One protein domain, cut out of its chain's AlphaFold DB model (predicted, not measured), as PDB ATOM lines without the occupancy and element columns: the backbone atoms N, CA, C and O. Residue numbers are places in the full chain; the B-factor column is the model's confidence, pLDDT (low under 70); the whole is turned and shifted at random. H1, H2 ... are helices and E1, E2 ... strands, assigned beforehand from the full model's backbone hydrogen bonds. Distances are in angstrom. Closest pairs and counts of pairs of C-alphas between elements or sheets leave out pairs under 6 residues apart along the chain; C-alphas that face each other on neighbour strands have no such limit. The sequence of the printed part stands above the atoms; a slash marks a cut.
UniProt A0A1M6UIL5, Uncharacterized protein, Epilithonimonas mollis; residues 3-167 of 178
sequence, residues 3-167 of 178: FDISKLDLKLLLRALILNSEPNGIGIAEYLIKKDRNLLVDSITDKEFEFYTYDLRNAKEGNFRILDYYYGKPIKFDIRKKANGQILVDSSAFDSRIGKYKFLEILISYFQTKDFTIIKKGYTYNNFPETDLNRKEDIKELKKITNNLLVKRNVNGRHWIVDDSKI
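This is residues 3 to 167 of the 178 residues of an uncharacterized protein of Epilithonimonas mollis (UniProt A0A1M6UIL5). A small sheet, E1 to E3, and the hairpin of E5 and E6 make a broken row of strands, with E4 between them; helices H1 and H6 cross on one side of this row. H5 makes a corner with H6, H4 is over the small sheet, and the longest helix, H7, leads into E5; H2 lies at the far end of the domain from the hairpin. The printed part has 165 residues with seven named helices and six named strands, in the order H1 H2 H3 H4 E1 E2 E3 H5 H6 E4 H7 E5 E6. The sheets E1 - E2 - E3 and E5 - E6 are antiparallel and the class is mixed, helices and strands. The whole is compact, with a radius of gyration of the C-alphas of 16.5 A and spans of 49 by 41 by 30 A.

E1, residues 62 to 65, E2, residues 78 to 81, and E3, residues 87 to 90, form a meander, each strand the antiparallel neighbour of the one before. N 64 and O 79 are 2.8 A apart, and N 80 and O 88 are 2.8 A apart, both within hydrogen-bond range. H4, residues 54 to 58, is on this sheet at a height of 9.3 A, only just over E1, on which 3 of its 5 C-alphas fall. E4, residues 117 to 120, pairs with no named strand and is near E3. E5, residues 150 to 153, and E6, residues 159 to 162, form an antiparallel hairpin, with N 151 and O 161 2.9 A apart. The closest C-alphas of E4 and E6, Ile 119 and His 159, are 4.8 A apart. H1, residues 10 to 19, and H6, residues 102 to 110, touch at a steep tilt of 65 degrees, opposite ways; their closest C-alphas, Ala 16 and Ile 106, are 6.8 A apart. H5, residues 92 to 98, and H6 touch only at the corner, with C-alphas 95 and 102 closest at 5.7 A. H3, residues 46 to 52, is close to H1 but not clearly touching: C-alphas 11 and 49 are 6.6 A apart. H2, residues 28 to 36, and H7, residues 135 to 149, touch no helix. Every O i to N i+4 pair is within hydrogen-bond range in H1, H2, H3, H4, H6 and H7, and 2 of 3 in H5.

H1 begins at C-alpha 10 (97.614, 75.132, 73.678) and is 14.0 A long. H7 is 20.7 A long, H2 12.2 A and H6 12.1 A. E6 ends at C-alpha 162 (86.334, 90.597, 77.146).

The two C-alphas farthest apart, those of Arg 37 and Asn 154, are 51.4 A apart. The printed part has no cut. The links E1 to E2 and E4 to H7 are long. Residues 124 to 139 and 155 to 156 have pLDDT under 70.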
ATOM      1  N   PHE A   3      87.963  79.317  82.430       95.50
ATOM      2  CA  PHE A   3      87.976  79.700  81.026       95.50
ATOM      3  C   PHE A   3      87.581  78.515  80.152       95.50
ATOM      4  O   PHE A   3      87.901  77.377  80.484       95.50
ATOM      5  N   ASP A   4      86.887  78.790  79.057       96.19
ATOM      6  CA  ASP A   4      86.834  77.913  77.895       96.19
ATOM      7  C   ASP A   4      87.895  78.398  76.911       96.19
ATOM      8  O   ASP A   4      87.849  79.547  76.469       96.19
ATOM      9  N   ILE A   5      88.851  77.520  76.623       96.75
ATOM     10  CA  ILE A   5      90.004  77.787  75.762       96.75
ATOM     11  C   ILE A   5      90.032  76.850  74.551       96.75
ATOM     12  O   ILE A   5      91.084  76.626  73.964       96.75
ATOM     13  N   SER A   6      88.888  76.270  74.181       95.88
ATOM     14  CA  SER A   6      88.806  75.227  73.146       95.88
ATOM     15  C   SER A   6      89.367  75.644  71.784       95.88
ATOM     16  O   SER A   6      89.707  74.778  70.984       95.88
ATOM     17  N   LYS A   7      89.429  76.951  71.502       95.88
ATOM     18  CA  LYS A   7      89.942  77.499  70.239       95.88
ATOM     19  C   LYS A   7      91.386  78.000  70.329       95.88
ATOM     20  O   LYS A   7      91.923  78.426  69.313       95.88
ATOM     21  N   LEU A   8      92.001  77.985  71.513       96.12
ATOM     22  CA  LEU A   8      93.370  78.463  71.682       96.12
ATOM     23  C   LEU A   8      94.377  77.413  71.210       96.12
ATOM     24  O   LEU A   8      94.198  76.214  71.429       96.12
ATOM     25  N   ASP A   9      95.490  77.879  70.647       94.81
ATOM     26  CA  ASP A   9      96.683  77.051  70.492       94.81
ATOM     27  C   ASP A   9      97.285  76.780  71.881       94.81
ATOM     28  O   ASP A   9      97.872  77.659  72.522       94.81
ATOM     29  N   LEU A  10      97.134  75.543  72.360       93.75
ATOM     30  CA  LEU A  10      97.614  75.132  73.678       93.75
ATOM     31  C   LEU A  10      99.145  75.196  73.800       93.75
ATOM     32  O   LEU A  10      99.652  75.434  74.898       93.75
ATOM     33  N   LYS A  11      99.891  75.007  72.702       94.62
ATOM     34  CA  LYS A  11     101.355  75.126  72.716       94.62
ATOM     35  C   LYS A  11     101.749  76.580  72.926       94.62
ATOM     36  O   LYS A  11     102.598  76.858  73.773       94.62
ATOM     37  N   LEU A  12     101.108  77.500  72.202       95.06
ATOM     38  CA  LEU A  12     101.315  78.934  72.405       95.06
ATOM     39  C   LEU A  12     100.931  79.349  73.829       95.06
ATOM     40  O   LEU A  12     101.670  80.106  74.452       95.06
ATOM     41  N   LEU A  13      99.838  78.802  74.374       95.12
ATOM     42  CA  LEU A  13      99.406  79.103  75.741       95.12
ATOM     43  C   LEU A  13     100.465  78.671  76.753       95.12
ATOM     44  O   LEU A  13     100.878  79.477  77.579       95.12
ATOM     45  N   LEU A  14     100.954  77.431  76.668       94.38
ATOM     46  CA  LEU A  14     102.004  76.945  77.564       94.38
ATOM     47  C   LEU A  14     103.284  77.778  77.456       94.38
ATOM     48  O   LEU A  14     103.851  78.142  78.483       94.38
ATOM     49  N   ARG A  15     103.709  78.138  76.239       94.25
ATOM     50  CA  ARG A  15     104.864  79.026  76.034       94.25
ATOM     51  C   ARG A  15     104.655  80.391  76.685       94.25
ATOM     52  O   ARG A  15     105.540  80.855  77.392       94.25
ATOM     53  N   ALA A  16     103.486  81.002  76.500       94.56
ATOM     54  CA  ALA A  16     103.171  82.302  77.083       94.56
ATOM     55  C   ALA A  16     103.141  82.253  78.621       94.56
ATOM     56  O   ALA A  16     103.661  83.160  79.270       94.56
ATOM     57  N   LEU A  17     102.599  81.178  79.207       94.50
ATOM     58  CA  LEU A  17     102.598  80.963  80.658       94.50
ATOM     59  C   LEU A  17     104.017  80.782  81.215       94.50
ATOM     60  O   LEU A  17     104.335  81.391  82.229       94.50
ATOM     61  N   ILE A  18     104.872  79.990  80.557       94.12
ATOM     62  CA  ILE A  18     106.279  79.795  80.963       94.12
ATOM     63  C   ILE A  18     107.061  81.110  80.857       94.12
ATOM     64  O   ILE A  18     107.827  81.454  81.758       94.12
ATOM     65  N   LEU A  19     106.866  81.862  79.774       93.31
ATOM     66  CA  LEU A  19     107.548  83.134  79.552       93.31
ATOM     67  C   LEU A  19     107.196  84.171  80.629       93.31
ATOM     68  O   LEU A  19     108.073  84.891  81.086       93.31
ATOM     69  N   ASN A  20     105.934  84.211  81.061       91.88
ATOM     70  CA  ASN A  20     105.425  85.164  82.056       91.88
ATOM     71  C   ASN A  20     105.474  84.632  83.501       91.88
ATOM     72  O   ASN A  20     104.848  85.204  84.393       91.88
ATOM     73  N   SER A  21     106.170  83.518  83.724       91.69
ATOM     74  CA  SER A  21     106.348  82.902  85.032       91.69
ATOM     75  C   SER A  21     107.798  83.063  85.475       91.69
ATOM     76  O   SER A  21     108.725  82.697  84.751       91.69
ATOM     77  N   GLU A  22     108.000  83.621  86.663       90.56
ATOM     78  CA  GLU A  22     109.324  83.724  87.276       90.56
ATOM     79  C   GLU A  22     109.643  82.449  88.067       90.56
ATOM     80  O   GLU A  22     108.742  81.859  88.677       90.56
ATOM     81  N   PRO A  23     110.909  81.994  88.079       89.69
ATOM     82  CA  PRO A  23     111.299  80.816  88.834       89.69
ATOM     83  C   PRO A  23     111.061  81.052  90.330       89.69
ATOM     84  O   PRO A  23     111.654  81.943  90.936       89.69
ATOM     85  N   ASN A  24     110.205  80.236  90.942       85.94
ATOM     86  CA  ASN A  24     109.951  80.285  92.376       85.94
ATOM     87  C   ASN A  24     109.608  78.887  92.925       85.94
ATOM     88  O   ASN A  24     109.032  78.045  92.242       85.94
ATOM     89  N   GLY A  25     110.006  78.605  94.167       79.00
ATOM     90  CA  GLY A  25     109.804  77.299  94.798       79.00
ATOM     91  C   GLY A  25     110.693  76.171  94.247       79.00
ATOM     92  O   GLY A  25     111.923  76.256  94.257       79.00
ATOM     93  N   ILE A  26     110.069  75.055  93.861       83.00
ATOM     94  CA  ILE A  26     110.761  73.804  93.509       83.00
ATOM     95  C   ILE A  26     111.395  73.932  92.122       83.00
ATOM     96  O   ILE A  26     110.689  74.181  91.153       83.00
ATOM     97  N   GLY A  27     112.703  73.677  92.016       87.00
ATOM     98  CA  GLY A  27     113.423  73.645  90.735       87.00
ATOM     99  C   GLY A  27     114.174  74.932  90.374       87.00
ATOM    100  O   GLY A  27     114.737  75.002  89.288       87.00
ATOM    101  N   ILE A  28     114.252  75.928  91.271       92.62
ATOM    102  CA  ILE A  28     115.045  77.156  91.038       92.62
ATOM    103  C   ILE A  28     116.520  76.830  90.755       92.62
ATOM    104  O   ILE A  28     117.118  77.411  89.857       92.62
ATOM    105  N   ALA A  29     117.127  75.890  91.486       92.19
ATOM    106  CA  ALA A  29     118.525  75.522  91.244       92.19
ATOM    107  C   ALA A  29     118.731  74.964  89.823       92.19
ATOM    108  O   ALA A  29     119.693  75.323  89.148       92.19
ATOM    109  N   GLU A  30     117.796  74.140  89.343       90.31
ATOM    110  CA  GLU A  30     117.816  73.622  87.974       90.31
ATOM    111  C   GLU A  30     117.640  74.748  86.947       90.31
ATOM    112  O   GLU A  30     118.384  74.784  85.965       90.31
ATOM    113  N   TYR A  31     116.718  75.690  87.196       92.88
ATOM    114  CA  TYR A  31     116.554  76.894  86.375       92.88
ATOM    115  C   TYR A  31     117.878  77.641  86.214       92.88
ATOM    116  O   TYR A  31     118.311  77.898  85.093       92.88
ATOM    117  N   LEU A  32     118.537  77.956  87.334       93.38
ATOM    118  CA  LEU A  32     119.772  78.739  87.355       93.38
ATOM    119  C   LEU A  32     120.904  78.025  86.613       93.38
ATOM    120  O   LEU A  32     121.560  78.643  85.783       93.38
ATOM    121  N   ILE A  33     121.085  76.719  86.841       94.19
ATOM    122  CA  ILE A  33     122.108  75.918  86.148       94.19
ATOM    123  C   ILE A  33     121.845  75.868  84.639       94.19
ATOM    124  O   ILE A  33     122.770  75.995  83.838       94.19
ATOM    125  N   LYS A  34     120.592  75.652  84.224       91.94
ATOM    126  CA  LYS A  34     120.242  75.603  82.798       91.94
ATOM    127  C   LYS A  34     120.419  76.966  82.133       91.94
ATOM    128  O   LYS A  34     120.961  77.021  81.032       91.94
ATOM    129  N   LYS A  35     120.015  78.043  82.812       92.19
ATOM    130  CA  LYS A  35     120.177  79.420  82.339       92.19
ATOM    131  C   LYS A  35     121.650  79.798  82.183       92.19
ATOM    132  O   LYS A  35     122.014  80.323  81.140       92.19
ATOM    133  N   ASP A  36     122.493  79.461  83.159       94.56
ATOM    134  CA  ASP A  36     123.951  79.665  83.107       94.56
ATOM    135  C   ASP A  36     124.600  78.940  81.913       94.56
ATOM    136  O   ASP A  36     125.486  79.460  81.240       94.56
ATOM    137  N   ARG A  37     124.070  77.764  81.562       94.69
ATOM    138  CA  ARG A  37     124.489  76.985  80.385       94.69
ATOM    139  C   ARG A  37     123.856  77.442  79.065       94.69
ATOM    140  O   ARG A  37     123.987  76.728  78.072       94.69
ATOM    141  N   ASN A  38     123.160  78.582  79.032       88.19
ATOM    142  CA  ASN A  38     122.418  79.087  77.868       88.19
ATOM    143  C   ASN A  38     121.417  78.072  77.280       88.19
ATOM    144  O   ASN A  38     121.179  78.036  76.071       88.19
ATOM    145  N   LEU A  39     120.831  77.220  78.124       87.94
ATOM    146  CA  LEU A  39     119.777  76.297  77.709       87.94
ATOM    147  C   LEU A  39     118.416  77.002  77.706       87.94
ATOM    148  O   LEU A  39     118.165  77.923  78.483       87.94
ATOM    149  N   LEU A  40     117.510  76.534  76.845       83.75
ATOM    150  CA  LEU A  40     116.146  77.051  76.758       83.75
ATOM    151  C   LEU A  40     115.364  76.722  78.041       83.75
ATOM    152  O   LEU A  40     115.072  75.557  78.308       83.75
ATOM    153  N   VAL A  41     115.029  77.751  78.822       85.12
ATOM    154  CA  VAL A  41     114.251  77.636  80.074       85.12
ATOM    155  C   VAL A  41     112.955  78.449  80.067       85.12
ATOM    156  O   VAL A  41     112.077  78.216  80.895       85.12
ATOM    157  N   ASP A  42     112.805  79.369  79.113       86.06
ATOM    158  CA  ASP A  42     111.657  80.280  79.007       86.06
ATOM    159  C   ASP A  42     110.637  79.843  77.936       86.06
ATOM    160  O   ASP A  42     109.722  80.587  77.589       86.06
ATOM    161  N   SER A  43     110.781  78.634  77.387       87.94
ATOM    162  CA  SER A  43     109.853  78.076  76.403       87.94
ATOM    163  C   SER A  43     109.945  76.557  76.362       87.94
ATOM    164  O   SER A  43     110.993  75.987  76.645       87.94
ATOM    165  N   ILE A  44     108.849  75.921  75.954       91.00
ATOM    166  CA  ILE A  44     108.742  74.476  75.774       91.00
ATOM    167  C   ILE A  44     109.025  74.075  74.319       91.00
ATOM    168  O   ILE A  44     108.506  74.679  73.364       91.00
ATOM    169  N   THR A  45     109.834  73.033  74.140       91.88
ATOM    170  CA  THR A  45     110.097  72.427  72.829       91.88
ATOM    171  C   THR A  45     108.889  71.635  72.321       91.88
ATOM    172  O   THR A  45     107.981  71.289  73.074       91.88
ATOM    173  N   ASP A  46     108.865  71.315  71.028       93.31
ATOM    174  CA  ASP A  46     107.749  70.564  70.440       93.31
ATOM    175  C   ASP A  46     107.654  69.139  71.007       93.31
ATOM    176  O   ASP A  46     106.559  68.672  71.312       93.31
ATOM    177  N   LYS A  47     108.797  68.492  71.260       95.06
ATOM    178  CA  LYS A  47     108.852  67.159  71.881       95.06
ATOM    179  C   LYS A  47     108.324  67.168  73.315       95.06
ATOM    180  O   LYS A  47     107.546  66.297  73.690       95.06
ATOM    181  N   GLU A  48     108.726  68.155  74.115       94.38
ATOM    182  CA  GLU A  48     108.210  68.313  75.478       94.38
ATOM    183  C   GLU A  48     106.704  68.598  75.460       94.38
ATOM    184  O   GLU A  48     105.959  68.016  76.242       94.38
ATOM    185  N   PHE A  49     106.235  69.452  74.544       95.00
ATOM    186  CA  PHE A  49     104.810  69.748  74.410       95.00
ATOM    187  C   PHE A  49     103.998  68.485  74.113       95.00
ATOM    188  O   PHE A  49     102.986  68.236  74.770       95.00
ATOM    189  N   GLU A  50     104.443  67.672  73.153       95.38
ATOM    190  CA  GLU A  50     103.794  66.401  72.829       95.38
ATOM    191  C   GLU A  50     103.755  65.457  74.030       95.38
ATOM    192  O   GLU A  50     102.710  64.863  74.296       95.38
ATOM    193  N   PHE A  51     104.859  65.372  74.773       94.56
ATOM    194  CA  PHE A  51     104.969  64.540  75.964       94.56
ATOM    195  C   PHE A  51     103.999  64.985  77.069       94.56
ATOM    196  O   PHE A  51     103.156  64.203  77.502       94.56
ATOM    197  N   TYR A  52     104.047  66.253  77.488       92.25
ATOM    198  CA  TYR A  52     103.235  66.739  78.611       92.25
ATOM    199  C   TYR A  52     101.740  66.859  78.294       92.25
ATOM    200  O   TYR A  52     100.915  66.914  79.205       92.25
ATOM    201  N   THR A  53     101.365  66.913  77.013       94.38
ATOM    202  CA  THR A  53      99.956  66.993  76.590       94.38
ATOM    203  C   THR A  53      99.392  65.677  76.069       94.38
ATOM    204  O   THR A  53      98.237  65.651  75.636       94.38
ATOM    205  N   TYR A  54     100.163  64.586  76.126       94.31
ATOM    206  CA  TYR A  54      99.798  63.298  75.538       94.31
ATOM    207  C   TYR A  54      98.400  62.828  75.965       94.31
ATOM    208  O   TYR A  54      97.536  62.607  75.112       94.31
ATOM    209  N   ASP A  55      98.133  62.754  77.270       93.12
ATOM    210  CA  ASP A  55      96.845  62.266  77.778       93.12
ATOM    211  C   ASP A  55      95.685  63.185  77.383       93.12
ATOM    212  O   ASP A  55      94.638  62.717  76.937       93.12
ATOM    213  N   LEU A  56      95.876  64.503  77.467       93.88
ATOM    214  CA  LEU A  56      94.857  65.488  77.089       93.88
ATOM    215  C   LEU A  56      94.467  65.368  75.605       93.88
ATOM    216  O   LEU A  56      93.293  65.511  75.238       93.88
ATOM    217  N   ARG A  57      95.450  65.122  74.734       91.38
ATOM    218  CA  ARG A  57      95.233  64.999  73.289       91.38
ATOM    219  C   ARG A  57      94.513  63.699  72.941       91.38
ATOM    220  O   ARG A  57      93.565  63.746  72.157       91.38
ATOM    221  N   ASN A  58      94.908  62.589  73.561       93.31
ATOM    222  CA  ASN A  58      94.430  61.250  73.206       93.31
ATOM    223  C   ASN A  58      93.158  60.813  73.948       93.31
ATOM    224  O   ASN A  58      92.394  59.997  73.435       93.31
ATOM    225  N   ALA A  59      92.878  61.361  75.129       93.69
ATOM    226  CA  ALA A  59      91.664  61.029  75.860       93.69
ATOM    227  C   ALA A  59      90.423  61.691  75.241       93.69
ATOM    228  O   ALA A  59      90.460  62.837  74.783       93.69
ATOM    229  N   LYS A  60      89.284  60.991  75.280       91.88
ATOM    230  CA  LYS A  60      87.987  61.526  74.830       91.88
ATOM    231  C   LYS A  60      87.496  62.660  75.736       91.88
ATOM    232  O   LYS A  60      87.047  63.694  75.254       91.88
ATOM    233  N   GLU A  61      87.600  62.464  77.045       96.69
ATOM    234  CA  GLU A  61      87.272  63.439  78.080       96.69
ATOM    235  C   GLU A  61      88.009  63.098  79.378       96.69
ATOM    236  O   GLU A  61      88.530  61.995  79.523       96.69
ATOM    237  N   GLY A  62      88.061  64.037  80.319       95.81
ATOM    238  CA  GLY A  62      88.707  63.818  81.612       95.81
ATOM    239  C   GLY A  62      89.200  65.101  82.264       95.81
ATOM    240  O   GLY A  62      89.019  66.200  81.732       95.81
ATOM    241  N   ASN A  63      89.827  64.944  83.430       94.25
ATOM    242  CA  ASN A  63      90.595  65.999  84.083       94.25
ATOM    243  C   ASN A  63      92.079  65.675  83.921       94.25
ATOM    244  O   ASN A  63      92.492  64.546  84.175       94.25
ATOM    245  N   PHE A  64      92.859  66.668  83.525       93.12
ATOM    246  CA  PHE A  64      94.266  66.533  83.197       93.12
ATOM    247  C   PHE A  64      95.059  67.569  83.972       93.12
ATOM    248  O   PHE A  64      94.630  68.715  84.148       93.12
ATOM    249  N   ARG A  65      96.246  67.157  84.395       84.75
ATOM    250  CA  ARG A  65      97.294  68.050  84.869       84.75
ATOM    251  C   ARG A  65      98.458  67.894  83.913       84.75
ATOM    252  O   ARG A  65      98.931  66.781  83.729       84.75
ATOM    253  N   ILE A  66      98.854  68.997  83.287       86.38
ATOM    254  CA  ILE A  66      99.997  69.008  82.371       86.38
ATOM    255  C   ILE A  66     101.271  69.022  83.210       86.38
ATOM    256  O   ILE A  66     102.041  68.070  83.204       86.38
ATOM    257  N   LEU A  67     101.466  70.103  83.966       86.81
ATOM    258  CA  LEU A  67     102.680  70.370  84.722       86.81
ATOM    259  C   LEU A  67     102.371  71.280  85.907       86.81
ATOM    260  O   LEU A  67     101.582  72.216  85.786       86.81
ATOM    261  N   ASP A  68     103.042  71.037  87.030       89.06
ATOM    262  CA  ASP A  68     103.022  71.962  88.166       89.06
ATOM    263  C   ASP A  68     104.128  73.028  88.024       89.06
ATOM    264  O   ASP A  68     103.880  74.212  88.272       89.06
ATOM    265  N   TYR A  69     105.319  72.616  87.571       90.19
ATOM    266  CA  TYR A  69     106.491  73.464  87.331       90.19
ATOM    267  C   TYR A  69     107.190  73.078  86.019       90.19
ATOM    268  O   TYR A  69     107.203  71.904  85.651       90.19
ATOM    269  N   TYR A  70     107.816  74.051  85.358       91.56
ATOM    270  CA  TYR A  70     108.736  73.856  84.234       91.56
ATOM    271  C   TYR A  70     110.080  74.496  84.581       91.56
ATOM    272  O   TYR A  70     110.170  75.718  84.652       91.56
ATOM    273  N   TYR A  71     111.096  73.678  84.878       90.25
ATOM    274  CA  TYR A  71     112.420  74.129  85.335       90.25
ATOM    275  C   TYR A  71     112.342  75.255  86.377       90.25
ATOM    276  O   TYR A  71     112.830  76.351  86.143       90.25
ATOM    277  N   GLY A  72     111.656  75.039  87.502       89.69
ATOM    278  CA  GLY A  72     111.538  76.062  88.549       89.69
ATOM    279  C   GLY A  72     110.435  77.100  88.358       89.69
ATOM    280  O   GLY A  72     110.073  77.763  89.325       89.69
ATOM    281  N   LYS A  73     109.865  77.238  87.158       92.06
ATOM    282  CA  LYS A  73     108.781  78.189  86.881       92.06
ATOM    283  C   LYS A  73     107.413  77.566  87.149       92.06
ATOM    284  O   LYS A  73     107.096  76.550  86.520       92.06
ATOM    285  N   PRO A  74     106.574  78.125  88.036       91.06
ATOM    286  CA  PRO A  74     105.249  77.573  88.273       91.06
ATOM    287  C   PRO A  74     104.342  77.764  87.066       91.06
ATOM    288  O   PRO A  74     104.173  78.876  86.566       91.06
ATOM    289  N   ILE A  75     103.706  76.680  86.635       92.38
ATOM    290  CA  ILE A  75     102.764  76.680  85.507       92.38
ATOM    291  C   ILE A  75     101.526  75.828  85.800       92.38
ATOM    292  O   ILE A  75     100.873  75.321  84.895       92.38
ATOM    293  N   LYS A  76     101.194  75.664  87.082       91.00
ATOM    294  CA  LYS A  76     100.102  74.801  87.530       91.00
ATOM    295  C   LYS A  76      98.728  75.363  87.179       91.00
ATOM    296  O   LYS A  76      98.309  76.362  87.750       91.00
ATOM    297  N   PHE A  77      97.964  74.649  86.362       90.75
ATOM    298  CA  PHE A  77      96.530  74.882  86.167       90.75
ATOM    299  C   PHE A  77      95.807  73.561  85.891       90.75
ATOM    300  O   PHE A  77      96.393  72.617  85.362       90.75
ATOM    301  N   ASP A  78      94.531  73.481  86.273       91.81
ATOM    302  CA  ASP A  78      93.730  72.274  86.055       91.81
ATOM    303  C   ASP A  78      92.999  72.371  84.713       91.81
ATOM    304  O   ASP A  78      92.323  73.368  84.436       91.81
ATOM    305  N   ILE A  79      93.095  71.320  83.898       95.38
ATOM    306  CA  ILE A  79      92.440  71.240  82.590       95.38
ATOM    307  C   ILE A  79      91.351  70.182  82.630       95.38
ATOM    308  O   ILE A  79      91.547  69.085  83.142       95.38
ATOM    309  N   ARG A  80      90.203  70.478  82.031       96.06
ATOM    310  CA  ARG A  80      89.132  69.509  81.817       96.06
ATOM    311  C   ARG A  80      88.721  69.491  80.354       96.06
ATOM    312  O   ARG A  80      88.237  70.497  79.846       96.06
ATOM    313  N   LYS A  81      88.838  68.330  79.713       96.94
ATOM    314  CA  LYS A  81      88.275  68.071  78.381       96.94
ATOM    315  C   LYS A  81      86.911  67.421  78.550       96.94
ATOM    316  O   LYS A  81      86.776  66.479  79.329       96.94
ATOM    317  N   LYS A  82      85.895  67.924  77.860       96.00
ATOM    318  CA  LYS A  82      84.558  67.316  77.815       96.00
ATOM    319  C   LYS A  82      84.402  66.446  76.571       96.00
ATOM    320  O   LYS A  82      85.054  66.707  75.564       96.00
ATOM    321  N   ALA A  83      83.462  65.499  76.602       94.00
ATOM    322  CA  ALA A  83      83.156  64.632  75.461       94.00
ATOM    323  C   ALA A  83      82.844  65.372  74.145       94.00
ATOM    324  O   ALA A  83      83.069  64.819  73.074       94.00
ATOM    325  N   ASN A  84      82.339  66.608  74.206       93.00
ATOM    326  CA  ASN A  84      82.060  67.437  73.027       93.00
ATOM    327  C   ASN A  84      83.293  68.202  72.500       93.00
ATOM    328  O   ASN A  84      83.139  69.114  71.693       93.00
ATOM    329  N   GLY A  85      84.492  67.889  72.995       92.56
ATOM    330  CA  GLY A  85      85.742  68.543  72.612       92.56
ATOM    331  C   GLY A  85      86.042  69.842  73.364       92.56
ATOM    332  O   GLY A  85      87.133  70.378  73.203       92.56
ATOM    333  N   GLN A  86      85.129  70.336  74.211       94.88
ATOM    334  CA  GLN A  86      85.352  71.570  74.967       94.88
ATOM    335  C   GLN A  86      86.509  71.411  75.965       94.88
ATOM    336  O   GLN A  86      86.507  70.473  76.768       94.88
ATOM    337  N   ILE A  87      87.449  72.358  75.966       96.31
ATOM    338  CA  ILE A  87      88.587  72.424  76.886       96.31
ATOM    339  C   ILE A  87      88.374  73.575  77.866       96.31
ATOM    340  O   ILE A  87      88.336  74.747  77.491       96.31
ATOM    341  N   LEU A  88      88.246  73.229  79.144       96.38
ATOM    342  CA  LEU A  88      88.096  74.177  80.238       96.38
ATOM    343  C   LEU A  88      89.364  74.229  81.083       96.38
ATOM    344  O   LEU A  88      89.916  73.186  81.418       96.38
ATOM    345  N   VAL A  89      89.760  75.428  81.500       95.38
ATOM    346  CA  VAL A  89      90.899  75.641  82.401       95.38
ATOM    347  C   VAL A  89      90.461  76.349  83.669       95.38
ATOM    348  O   VAL A  89      89.747  77.350  83.600       95.38
ATOM    349  N   ASP A  90      90.903  75.850  84.824       93.50
ATOM    350  CA  ASP A  90      90.859  76.575  86.093       93.50
ATOM    351  C   ASP A  90      92.231  77.196  86.394       93.50
ATOM    352  O   ASP A  90      93.196  76.499  86.708       93.50
ATOM    353  N   SER A  91      92.312  78.524  86.305       92.81
ATOM    354  CA  SER A  91      93.559  79.280  86.479       92.81
ATOM    355  C   SER A  91      93.959  79.490  87.937       92.81
ATOM    356  O   SER A  91      94.994  80.090  88.208       92.81
ATOM    357  N   SER A  92      93.132  79.062  88.897       88.25
ATOM    358  CA  SER A  92      93.287  79.483  90.296       88.25
ATOM    359  C   SER A  92      94.643  79.098  90.892       88.25
ATOM    360  O   SER A  92      95.183  79.858  91.682       88.25
ATOM    361  N   ALA A  93      95.191  77.944  90.505       87.06
ATOM    362  CA  ALA A  93      96.503  77.493  90.960       87.06
ATOM    363  C   ALA A  93      97.674  78.243  90.293       87.06
ATOM    364  O   ALA A  93      98.741  78.348  90.896       87.06
ATOM    365  N   PHE A  94      97.488  78.755  89.078       90.31
ATOM    366  CA  PHE A  94      98.511  79.519  88.371       90.31
ATOM    367  C   PHE A  94      98.588  80.922  88.967       90.31
ATOM    368  O   PHE A  94      99.632  81.357  89.447       90.31
ATOM    369  N   ASP A  95      97.432  81.582  89.039       88.38
ATOM    370  CA  ASP A  95      97.318  82.953  89.531       88.38
ATOM    371  C   ASP A  95      97.735  83.075  91.007       88.38
ATOM    372  O   ASP A  95      98.289  84.095  91.404       88.38
ATOM    373  N   SER A  96      97.545  82.030  91.825       83.81
ATOM    374  CA  SER A  96      98.003  82.044  93.224       83.81
ATOM    375  C   SER A  96      99.517  81.943  93.406       83.81
ATOM    376  O   SER A  96      99.999  82.160  94.513       83.81
ATOM    377  N   ARG A  97     100.273  81.608  92.352       83.94
ATOM    378  CA  ARG A  97     101.741  81.488  92.396       83.94
ATOM    379  C   ARG A  97     102.472  82.599  91.655       83.94
ATOM    380  O   ARG A  97     103.623  82.870  91.984       83.94
ATOM    381  N   ILE A  98     101.838  83.179  90.636       83.31
ATOM    382  CA  ILE A  98     102.481  84.136  89.720       83.31
ATOM    383  C   ILE A  98     101.932  85.555  89.891       83.31
ATOM    384  O   ILE A  98     102.610  86.526  89.576       83.31
ATOM    385  N   GLY A  99     100.715  85.698  90.409       78.12
ATOM    386  CA  GLY A  99     100.054  86.987  90.550       78.12
ATOM    387  C   GLY A  99      98.580  86.894  90.184       78.12
ATOM    388  O   GLY A  99      98.175  86.168  89.270       78.12
ATOM    389  N   LYS A 100      97.755  87.642  90.915       77.12
ATOM    390  CA  LYS A 100      96.301  87.648  90.728       77.12
ATOM    391  C   LYS A 100      95.979  88.078  89.290       77.12
ATOM    392  O   LYS A 100      96.519  89.056  88.798       77.12
ATOM    393  N   TYR A 101      95.088  87.334  88.629       82.19
ATOM    394  CA  TYR A 101      94.627  87.558  87.245       82.19
ATOM    395  C   TYR A 101      95.665  87.373  86.138       82.19
ATOM    396  O   TYR A 101      95.313  87.574  84.972       82.19
ATOM    397  N   LYS A 102      96.886  86.921  86.448       87.62
ATOM    398  CA  LYS A 102      97.960  86.833  85.457       87.62
ATOM    399  C   LYS A 102      97.600  85.958  84.259       87.62
ATOM    400  O   LYS A 102      97.939  86.285  83.127       87.62
ATOM    401  N   PHE A 103      96.841  84.890  84.475       93.31
ATOM    402  CA  PHE A 103      96.327  84.047  83.402       93.31
ATOM    403  C   PHE A 103      95.429  84.826  82.431       93.31
ATOM    404  O   PHE A 103      95.569  84.678  81.224       93.31
ATOM    405  N   LEU A 104      94.519  85.672  82.934       92.25
ATOM    406  CA  LEU A 104      93.661  86.505  82.082       92.25
ATOM    407  C   LEU A 104      94.481  87.561  81.336       92.25
ATOM    408  O   LEU A 104      94.228  87.773  80.153       92.25
ATOM    409  N   GLU A 105      95.453  88.191  81.999       89.88
ATOM    410  CA  GLU A 105      96.372  89.133  81.348       89.88
ATOM    411  C   GLU A 105      97.092  88.467  80.174       89.88
ATOM    412  O   GLU A 105      97.052  88.975  79.060       89.88
ATOM    413  N   ILE A 106      97.663  87.280  80.394       93.31
ATOM    414  CA  ILE A 106      98.342  86.505  79.349       93.31
ATOM    415  C   ILE A 106      97.377  86.154  78.213       93.31
ATOM    416  O   ILE A 106      97.733  86.277  77.044       93.31
ATOM    417  N   LEU A 107      96.140  85.754  78.520       94.75
ATOM    418  CA  LEU A 107      95.160  85.472  77.473       94.75
ATOM    419  C   LEU A 107      94.883  86.694  76.591       94.75
ATOM    420  O   LEU A 107      94.838  86.559  75.373       94.75
ATOM    421  N   ILE A 108      94.720  87.873  77.190       91.31
ATOM    422  CA  ILE A 108      94.435  89.109  76.452       91.31
ATOM    423  C   ILE A 108      95.662  89.572  75.653       91.31
ATOM    424  O   ILE A 108      95.507  90.066  74.540       91.31
ATOM    425  N   SER A 109      96.872  89.394  76.187       89.56
ATOM    426  CA  SER A 109      98.105  89.844  75.531       89.56
ATOM    427  C   SER A 109      98.531  88.969  74.349       89.56
ATOM    428  O   SER A 109      99.163  89.473  73.423       89.56
ATOM    429  N   TYR A 110      98.218  87.669  74.367       92.12
ATOM    430  CA  TYR A 110      98.732  86.710  73.376       92.12
ATOM    431  C   TYR A 110      97.666  86.119  72.444       92.12
ATOM    432  O   TYR A 110      98.024  85.490  71.448       92.12
ATOM    433  N   PHE A 111      96.372  86.293  72.733       93.19
ATOM    434  CA  PHE A 111      95.288  85.675  71.964       93.19
ATOM    435  C   PHE A 111      94.186  86.670  71.616       93.19
ATOM    436  O   PHE A 111      93.955  87.650  72.321       93.19
ATOM    437  N   GLN A 112      93.447  86.389  70.539       90.31
ATOM    438  CA  GLN A 112      92.254  87.169  70.228       90.31
ATOM    439  C   GLN A 112      91.182  86.876  71.282       90.31
ATOM    440  O   GLN A 112      90.887  85.723  71.601       90.31
ATOM    441  N   THR A 113      90.542  87.919  71.799       89.25
ATOM    442  CA  THR A 113      89.550  87.821  72.883       89.25
ATOM    443  C   THR A 113      88.312  87.000  72.525       89.25
ATOM    444  O   THR A 113      87.633  86.487  73.413       89.25
ATOM    445  N   LYS A 114      88.030  86.818  71.230       88.00
ATOM    446  CA  LYS A 114      86.968  85.932  70.720       88.00
ATOM    447  C   LYS A 114      87.311  84.434  70.794       88.00
ATOM    448  O   LYS A 114      86.411  83.604  70.623       88.00
ATOM    449  N   ASP A 115      88.581  84.081  71.003       91.88
ATOM    450  CA  ASP A 115      89.054  82.689  70.991       91.88
ATOM    451  C   ASP A 115      88.965  82.022  72.370       91.88
ATOM    452  O   ASP A 115      89.087  80.801  72.489       91.88
ATOM    453  N   PHE A 116      88.665  82.795  73.414       94.88
ATOM    454  CA  PHE A 116      88.368  82.271  74.739       94.88
ATOM    455  C   PHE A 116      87.111  82.907  75.324       94.88
ATOM    456  O   PHE A 116      86.689  84.000  74.954       94.88
ATOM    457  N   THR A 117      86.495  82.219  76.281       93.69
ATOM    458  CA  THR A 117      85.406  82.798  77.075       93.69
ATOM    459  C   THR A 117      85.603  82.501  78.546       93.69
ATOM    460  O   THR A 117      86.233  81.520  78.938       93.69
ATOM    461  N   ILE A 118      85.058  83.357  79.399       92.56
ATOM    462  CA  ILE A 118      85.122  83.189  80.846       92.56
ATOM    463  C   ILE A 118      83.812  82.542  81.275       92.56
ATOM    464  O   ILE A 118      82.738  83.111  81.098       92.56
ATOM    465  N   ILE A 119      83.892  81.345  81.849       91.06
ATOM    466  CA  ILE A 119      82.725  80.546  82.256       91.06
ATOM    467  C   ILE A 119      82.425  80.726  83.748       91.06
ATOM    468  O   ILE A 119      81.292  80.555  84.197       91.06
ATOM    469  N   LYS A 120      83.432  81.097  84.548       88.38
ATOM    470  CA  LYS A 120      83.267  81.414  85.973       88.38
ATOM    471  C   LYS A 120      84.185  82.567  86.372       88.38
ATOM    472  O   LYS A 120      85.409  82.415  86.367       88.38
ATOM    473  N   LYS A 121      83.583  83.695  86.771       81.75
ATOM    474  CA  LYS A 121      84.282  84.805  87.438       81.75
ATOM    475  C   LYS A 121      84.650  84.419  88.873       81.75
ATOM    476  O   LYS A 121      83.877  83.742  89.550       81.75
ATOM    477  N   GLY A 122      85.792  84.907  89.348       75.50
ATOM    478  CA  GLY A 122      86.248  84.676  90.716       75.50
ATOM    479  C   GLY A 122      87.188  83.483  90.884       75.50
ATOM    480  O   GLY A 122      87.253  82.577  90.046       75.50
ATOM    481  N   TYR A 123      87.902  83.492  92.005       73.69
ATOM    482  CA  TYR A 123      88.729  82.387  92.471       73.69
ATOM    483  C   TYR A 123      88.043  81.622  93.595       73.69
ATOM    484  O   TYR A 123      87.310  82.195  94.404       73.69
ATOM    485  N   THR A 124      88.312  80.320  93.666       66.75
ATOM    486  CA  THR A 124      88.040  79.550  94.879       66.75
ATOM    487  C   THR A 124      89.238  79.757  95.806       66.75
ATOM    488  O   THR A 124      90.302  79.190  95.583       66.75
ATOM    489  N   TYR A 125      89.087  80.625  96.805       59.09
ATOM    490  CA  TYR A 125      90.188  81.120  97.648       59.09
ATOM    491  C   TYR A 125      90.839  80.078  98.568       59.09
ATOM    492  O   TYR A 125      91.820  80.396  99.222       59.09
ATOM    493  N   ASN A 126      90.355  78.835  98.588       58.44
ATOM    494  CA  ASN A 126      91.006  77.747  99.326       58.44
ATOM    495  C   ASN A 126      92.396  77.386  98.754       58.44
ATOM    496  O   ASN A 126      93.114  76.608  99.365       58.44
ATOM    497  N   ASN A 127      92.761  77.931  97.586       51.94
ATOM    498  CA  ASN A 127      94.015  77.650  96.879       51.94
ATOM    499  C   ASN A 127      95.059  78.780  96.975       51.94
ATOM    500  O   ASN A 127      96.118  78.671  96.351       51.94
ATOM    501  N   PHE A 128      94.750  79.868  97.684       55.91
ATOM    502  CA  PHE A 128      95.695  80.957  97.937       55.91
ATOM    503  C   PHE A 128      96.326  80.742  99.319       55.91
ATOM    504  O   PHE A 128      95.590  80.387 100.244       55.91
ATOM    505  N   PRO A 129      97.652  80.909  99.474       54.34
ATOM    506  CA  PRO A 129      98.298  80.841 100.782       54.34
ATOM    507  C   PRO A 129      97.620  81.807 101.765       54.34
ATOM    508  O   PRO A 129      97.298  82.935 101.397       54.34
ATOM    509  N   GLU A 130      97.408  81.390 103.018       50.12
ATOM    510  CA  GLU A 130      96.753  82.212 104.059       50.12
ATOM    511  C   GLU A 130      97.465  83.551 104.327       50.12
ATOM    512  O   GLU A 130      96.878  84.467 104.900       50.12
ATOM    513  N   THR A 131      98.713  83.673 103.878       50.97
ATOM    514  CA  THR A 131      99.575  84.849 104.009       50.97
ATOM    515  C   THR A 131      99.295  85.960 102.993       50.97
ATOM    516  O   THR A 131      99.863  87.040 103.139       50.97
ATOM    517  N   ASP A 132      98.432  85.744 101.991       52.66
ATOM    518  CA  ASP A 132      97.992  86.810 101.078       52.66
ATOM    519  C   ASP A 132      97.018  87.753 101.806       52.66
ATOM    520  O   ASP A 132      95.794  87.575 101.844       52.66
ATOM    521  N   LEU A 133      97.619  88.749 102.454       51.22
ATOM    522  CA  LEU A 133      96.972  89.811 103.209       51.22
ATOM    523  C   LEU A 133      95.919  90.535 102.352       51.22
ATOM    524  O   LEU A 133      96.178  90.968 101.235       51.22
ATOM    525  N   ASN A 134      94.732  90.694 102.948       61.81
ATOM    526  CA  ASN A 134      93.563  91.436 102.461       61.81
ATOM    527  C   ASN A 134      92.670  90.805 101.372       61.81
ATOM    528  O   ASN A 134      92.054  91.496 100.559       61.81
ATOM    529  N   ARG A 135      92.387  89.501 101.512       64.25
ATOM    530  CA  ARG A 135      91.355  88.741 100.765       64.25
ATOM    531  C   ARG A 135      90.051  89.503 100.456       64.25
ATOM    532  O   ARG A 135      89.459  89.291  99.400       64.25
ATOM    533  N   LYS A 136      89.546  90.359 101.356       66.31
ATOM    534  CA  LYS A 136      88.328  91.161 101.102       66.31
ATOM    535  C   LYS A 136      88.551  92.272 100.069       66.31
ATOM    536  O   LYS A 136      87.679  92.477  99.222       66.31
ATOM    537  N   GLU A 137      89.672  92.980 100.149       68.56
ATOM    538  CA  GLU A 137      90.029  94.053  99.216       68.56
ATOM    539  C   GLU A 137      90.372  93.478  97.845       68.56
ATOM    540  O   GLU A 137      89.825  93.944  96.850       68.56
ATOM    541  N   ASP A 138      91.103  92.365  97.803       67.50
ATOM    542  CA  ASP A 138      91.401  91.643  96.562       67.50
ATOM    543  C   ASP A 138      90.141  91.186  95.830       67.50
ATOM    544  O   ASP A 138      90.007  91.337  94.618       67.50
ATOM    545  N   ILE A 139      89.156  90.650  96.563       69.94
ATOM    546  CA  ILE A 139      87.857  90.283  95.984       69.94
ATOM    547  C   ILE A 139      87.153  91.516  95.411       69.94
ATOM    548  O   ILE A 139      86.468  91.413  94.387       69.94
ATOM    549  N   LYS A 140      87.260  92.665  96.082       72.62
ATOM    550  CA  LYS A 140      86.632  93.914  95.645       72.62
ATOM    551  C   LYS A 140      87.305  94.435  94.376       72.62
ATOM    552  O   LYS A 140      86.598  94.793  93.434       72.62
ATOM    553  N   GLU A 141      88.629  94.411  94.326       73.25
ATOM    554  CA  GLU A 141      89.419  94.798  93.162       73.25
ATOM    555  C   GLU A 141      89.183  93.853  91.978       73.25
ATOM    556  O   GLU A 141      88.830  94.321  90.894       73.25
ATOM    557  N   LEU A 142      89.197  92.532  92.204       72.44
ATOM    558  CA  LEU A 142      88.826  91.518  91.211       72.44
ATOM    559  C   LEU A 142      87.474  91.831  90.587       72.44
ATOM    560  O   LEU A 142      87.311  91.820  89.366       72.44
ATOM    561  N   LYS A 143      86.471  92.085  91.435       74.06
ATOM    562  CA  LYS A 143      85.120  92.418  90.983       74.06
ATOM    563  C   LYS A 143      85.120  93.715  90.183       74.06
ATOM    564  O   LYS A 143      84.430  93.764  89.173       74.06
ATOM    565  N   LYS A 144      85.879  94.735  90.591       79.12
ATOM    566  CA  LYS A 144      85.985  96.006  89.861       79.12
ATOM    567  C   LYS A 144      86.581  95.792  88.466       79.12
ATOM    568  O   LYS A 144      85.916  96.125  87.489       79.12
ATOM    569  N   ILE A 145      87.757  95.165  88.371       75.19
ATOM    570  CA  ILE A 145      88.445  94.881  87.099       75.19
ATOM    571  C   ILE A 145      87.546  94.031  86.199       75.19
ATOM    572  O   ILE A 145      87.244  94.413  85.072       75.19
ATOM    573  N   THR A 146      87.028  92.913  86.711       77.50
ATOM    574  CA  THR A 146      86.208  91.999  85.903       77.50
ATOM    575  C   THR A 146      84.817  92.521  85.567       77.50
ATOM    576  O   THR A 146      84.206  92.012  84.629       77.50
ATOM    577  N   ASN A 147      84.258  93.478  86.306       80.44
ATOM    578  CA  ASN A 147      83.000  94.124  85.922       80.44
ATOM    579  C   ASN A 147      83.220  95.235  84.901       80.44
ATOM    580  O   ASN A 147      82.355  95.428  84.052       80.44
ATOM    581  N   ASN A 148      84.363  95.921  84.963       81.12
ATOM    582  CA  ASN A 148      84.740  96.887  83.945       81.12
ATOM    583  C   ASN A 148      85.033  96.169  82.620       81.12
ATOM    584  O   ASN A 148      84.352  96.397  81.626       81.12
ATOM    585  N   LEU A 149      85.972  95.222  82.646       82.56
ATOM    586  CA  LEU A 149      86.543  94.582  81.463       82.56
ATOM    587  C   LEU A 149      85.624  93.550  80.792       82.56
ATOM    588  O   LEU A 149      85.754  93.311  79.597       82.56
ATOM    589  N   LEU A 150      84.724  92.894  81.540       84.56
ATOM    590  CA  LEU A 150      84.002  91.722  81.032       84.56
ATOM    591  C   LEU A 150      82.499  91.947  80.889       84.56
ATOM    592  O   LEU A 150      81.786  92.175  81.874       84.56
ATOM    593  N   VAL A 151      81.992  91.711  79.683       85.12
ATOM    594  CA  VAL A 151      80.569  91.800  79.350       85.12
ATOM    595  C   VAL A 151      79.916  90.432  79.487       85.12
ATOM    596  O   VAL A 151      80.404  89.419  78.986       85.12
ATOM    597  N   LYS A 152      78.784  90.390  80.194       84.88
ATOM    598  CA  LYS A 152      77.990  89.168  80.359       84.88
ATOM    599  C   LYS A 152      77.240  88.853  79.066       84.88
ATOM    600  O   LYS A 152      76.560  89.715  78.515       84.88
ATOM    601  N   ARG A 153      77.295  87.597  78.635       83.00
ATOM    602  CA  ARG A 153      76.518  87.053  77.517       83.00
ATOM    603  C   ARG A 153      75.752  85.817  78.000       83.00
ATOM    604  O   ARG A 153      76.217  85.084  78.870       83.00
ATOM    605  N   ASN A 154      74.546  85.621  77.472       77.88
ATOM    606  CA  ASN A 154      73.661  84.515  77.869       77.88
ATOM    607  C   ASN A 154      73.367  83.530  76.723       77.88
ATOM    608  O   ASN A 154      72.556  82.624  76.896       77.88
ATOM    609  N   VAL A 155      74.000  83.692  75.559       59.91
ATOM    610  CA  VAL A 155      73.810  82.774  74.429       59.91
ATOM    611  C   VAL A 155      74.463  81.434  74.783       59.91
ATOM    612  O   VAL A 155      75.648  81.398  75.095       59.91
ATOM    613  N   ASN A 156      73.693  80.344  74.782       61.88
ATOM    614  CA  ASN A 156      74.142  78.994  75.166       61.88
ATOM    615  C   ASN A 156      74.661  78.867  76.614       61.88
ATOM    616  O   ASN A 156      75.517  78.035  76.915       61.88
ATOM    617  N   GLY A 157      74.114  79.673  77.527       73.44
ATOM    618  CA  GLY A 157      74.455  79.655  78.948       73.44
ATOM    619  C   GLY A 157      75.194  80.911  79.405       73.44
ATOM    620  O   GLY A 157      75.604  81.760  78.613       73.44
ATOM    621  N   ARG A 158      75.328  81.054  80.726       82.06
ATOM    622  CA  ARG A 158      75.946  82.230  81.349       82.06
ATOM    623  C   ARG A 158      77.462  82.185  81.167       82.06
ATOM    624  O   ARG A 158      78.124  81.368  81.800       82.06
ATOM    625  N   HIS A 159      77.988  83.111  80.380       85.44
ATOM    626  CA  HIS A 159      79.420  83.304  80.193       85.44
ATOM    627  C   HIS A 159      79.752  84.797  80.104       85.44
ATOM    628  O   HIS A 159      78.871  85.665  80.098       85.44
ATOM    629  N   TRP A 160      81.041  85.105  80.081       88.88
ATOM    630  CA  TRP A 160      81.552  86.455  79.932       88.88
ATOM    631  C   TRP A 160      82.608  86.496  78.837       88.88
ATOM    632  O   TRP A 160      83.382  85.555  78.677       88.88
ATOM    633  N   ILE A 161      82.623  87.603  78.108       87.94
ATOM    634  CA  ILE A 161      83.618  87.916  77.084       87.94
ATOM    635  C   ILE A 161      84.369  89.179  77.496       87.94
ATOM    636  O   ILE A 161      83.837  89.978  78.273       87.94
ATOM    637  N   VAL A 162      85.587  89.346  76.994       85.38
ATOM    638  CA  VAL A 162      86.334  90.597  77.146       85.38
ATOM    639  C   VAL A 162      85.706  91.657  76.237       85.38
ATOM    640  O   VAL A 162      85.268  91.355  75.130       85.38
ATOM    641  N   ASP A 163      85.585  92.877  76.747       84.75
ATOM    642  CA  ASP A 163      85.182  94.047  75.976       84.75
ATOM    643  C   ASP A 163      86.432  94.756  75.461       84.75
ATOM    644  O   ASP A 163      87.079  95.490  76.209       84.75
ATOM    645  N   ASP A 164      86.774  94.518  74.195       81.31
ATOM    646  CA  ASP A 164      88.001  95.042  73.581       81.31
ATOM    647  C   ASP A 164      88.098  96.569  73.667       81.31
ATOM    648  O   ASP A 164      89.187  97.113  73.822       81.31
ATOM    649  N   SER A 165      86.960  97.273  73.658       80.81
ATOM    650  CA  SER A 165      86.920  98.738  73.774       80.81
ATOM    651  C   SER A 165      87.384  99.263  75.136       80.81
ATOM    652  O   SER A 165      87.723 100.437  75.272       80.81
ATOM    653  N   LYS A 166      87.396  98.398  76.154       78.56
ATOM    654  CA  LYS A 166      87.782  98.726  77.534       78.56
ATOM    655  C   LYS A 166      89.171  98.238  77.894       78.56
ATOM    656  O   LYS A 166      89.612  98.436  79.028       78.56
ATOM    657  N   ILE A 167      89.852  97.602  76.952       74.12
ATOM    658  CA  ILE A 167      91.258  97.287  77.083       74.12
ATOM    659  C   ILE A 167      92.030  98.598  76.874       74.12
ATOM    660  O   ILE A 167      92.498  98.911  75.783       74.12
TER     661      ILE A 167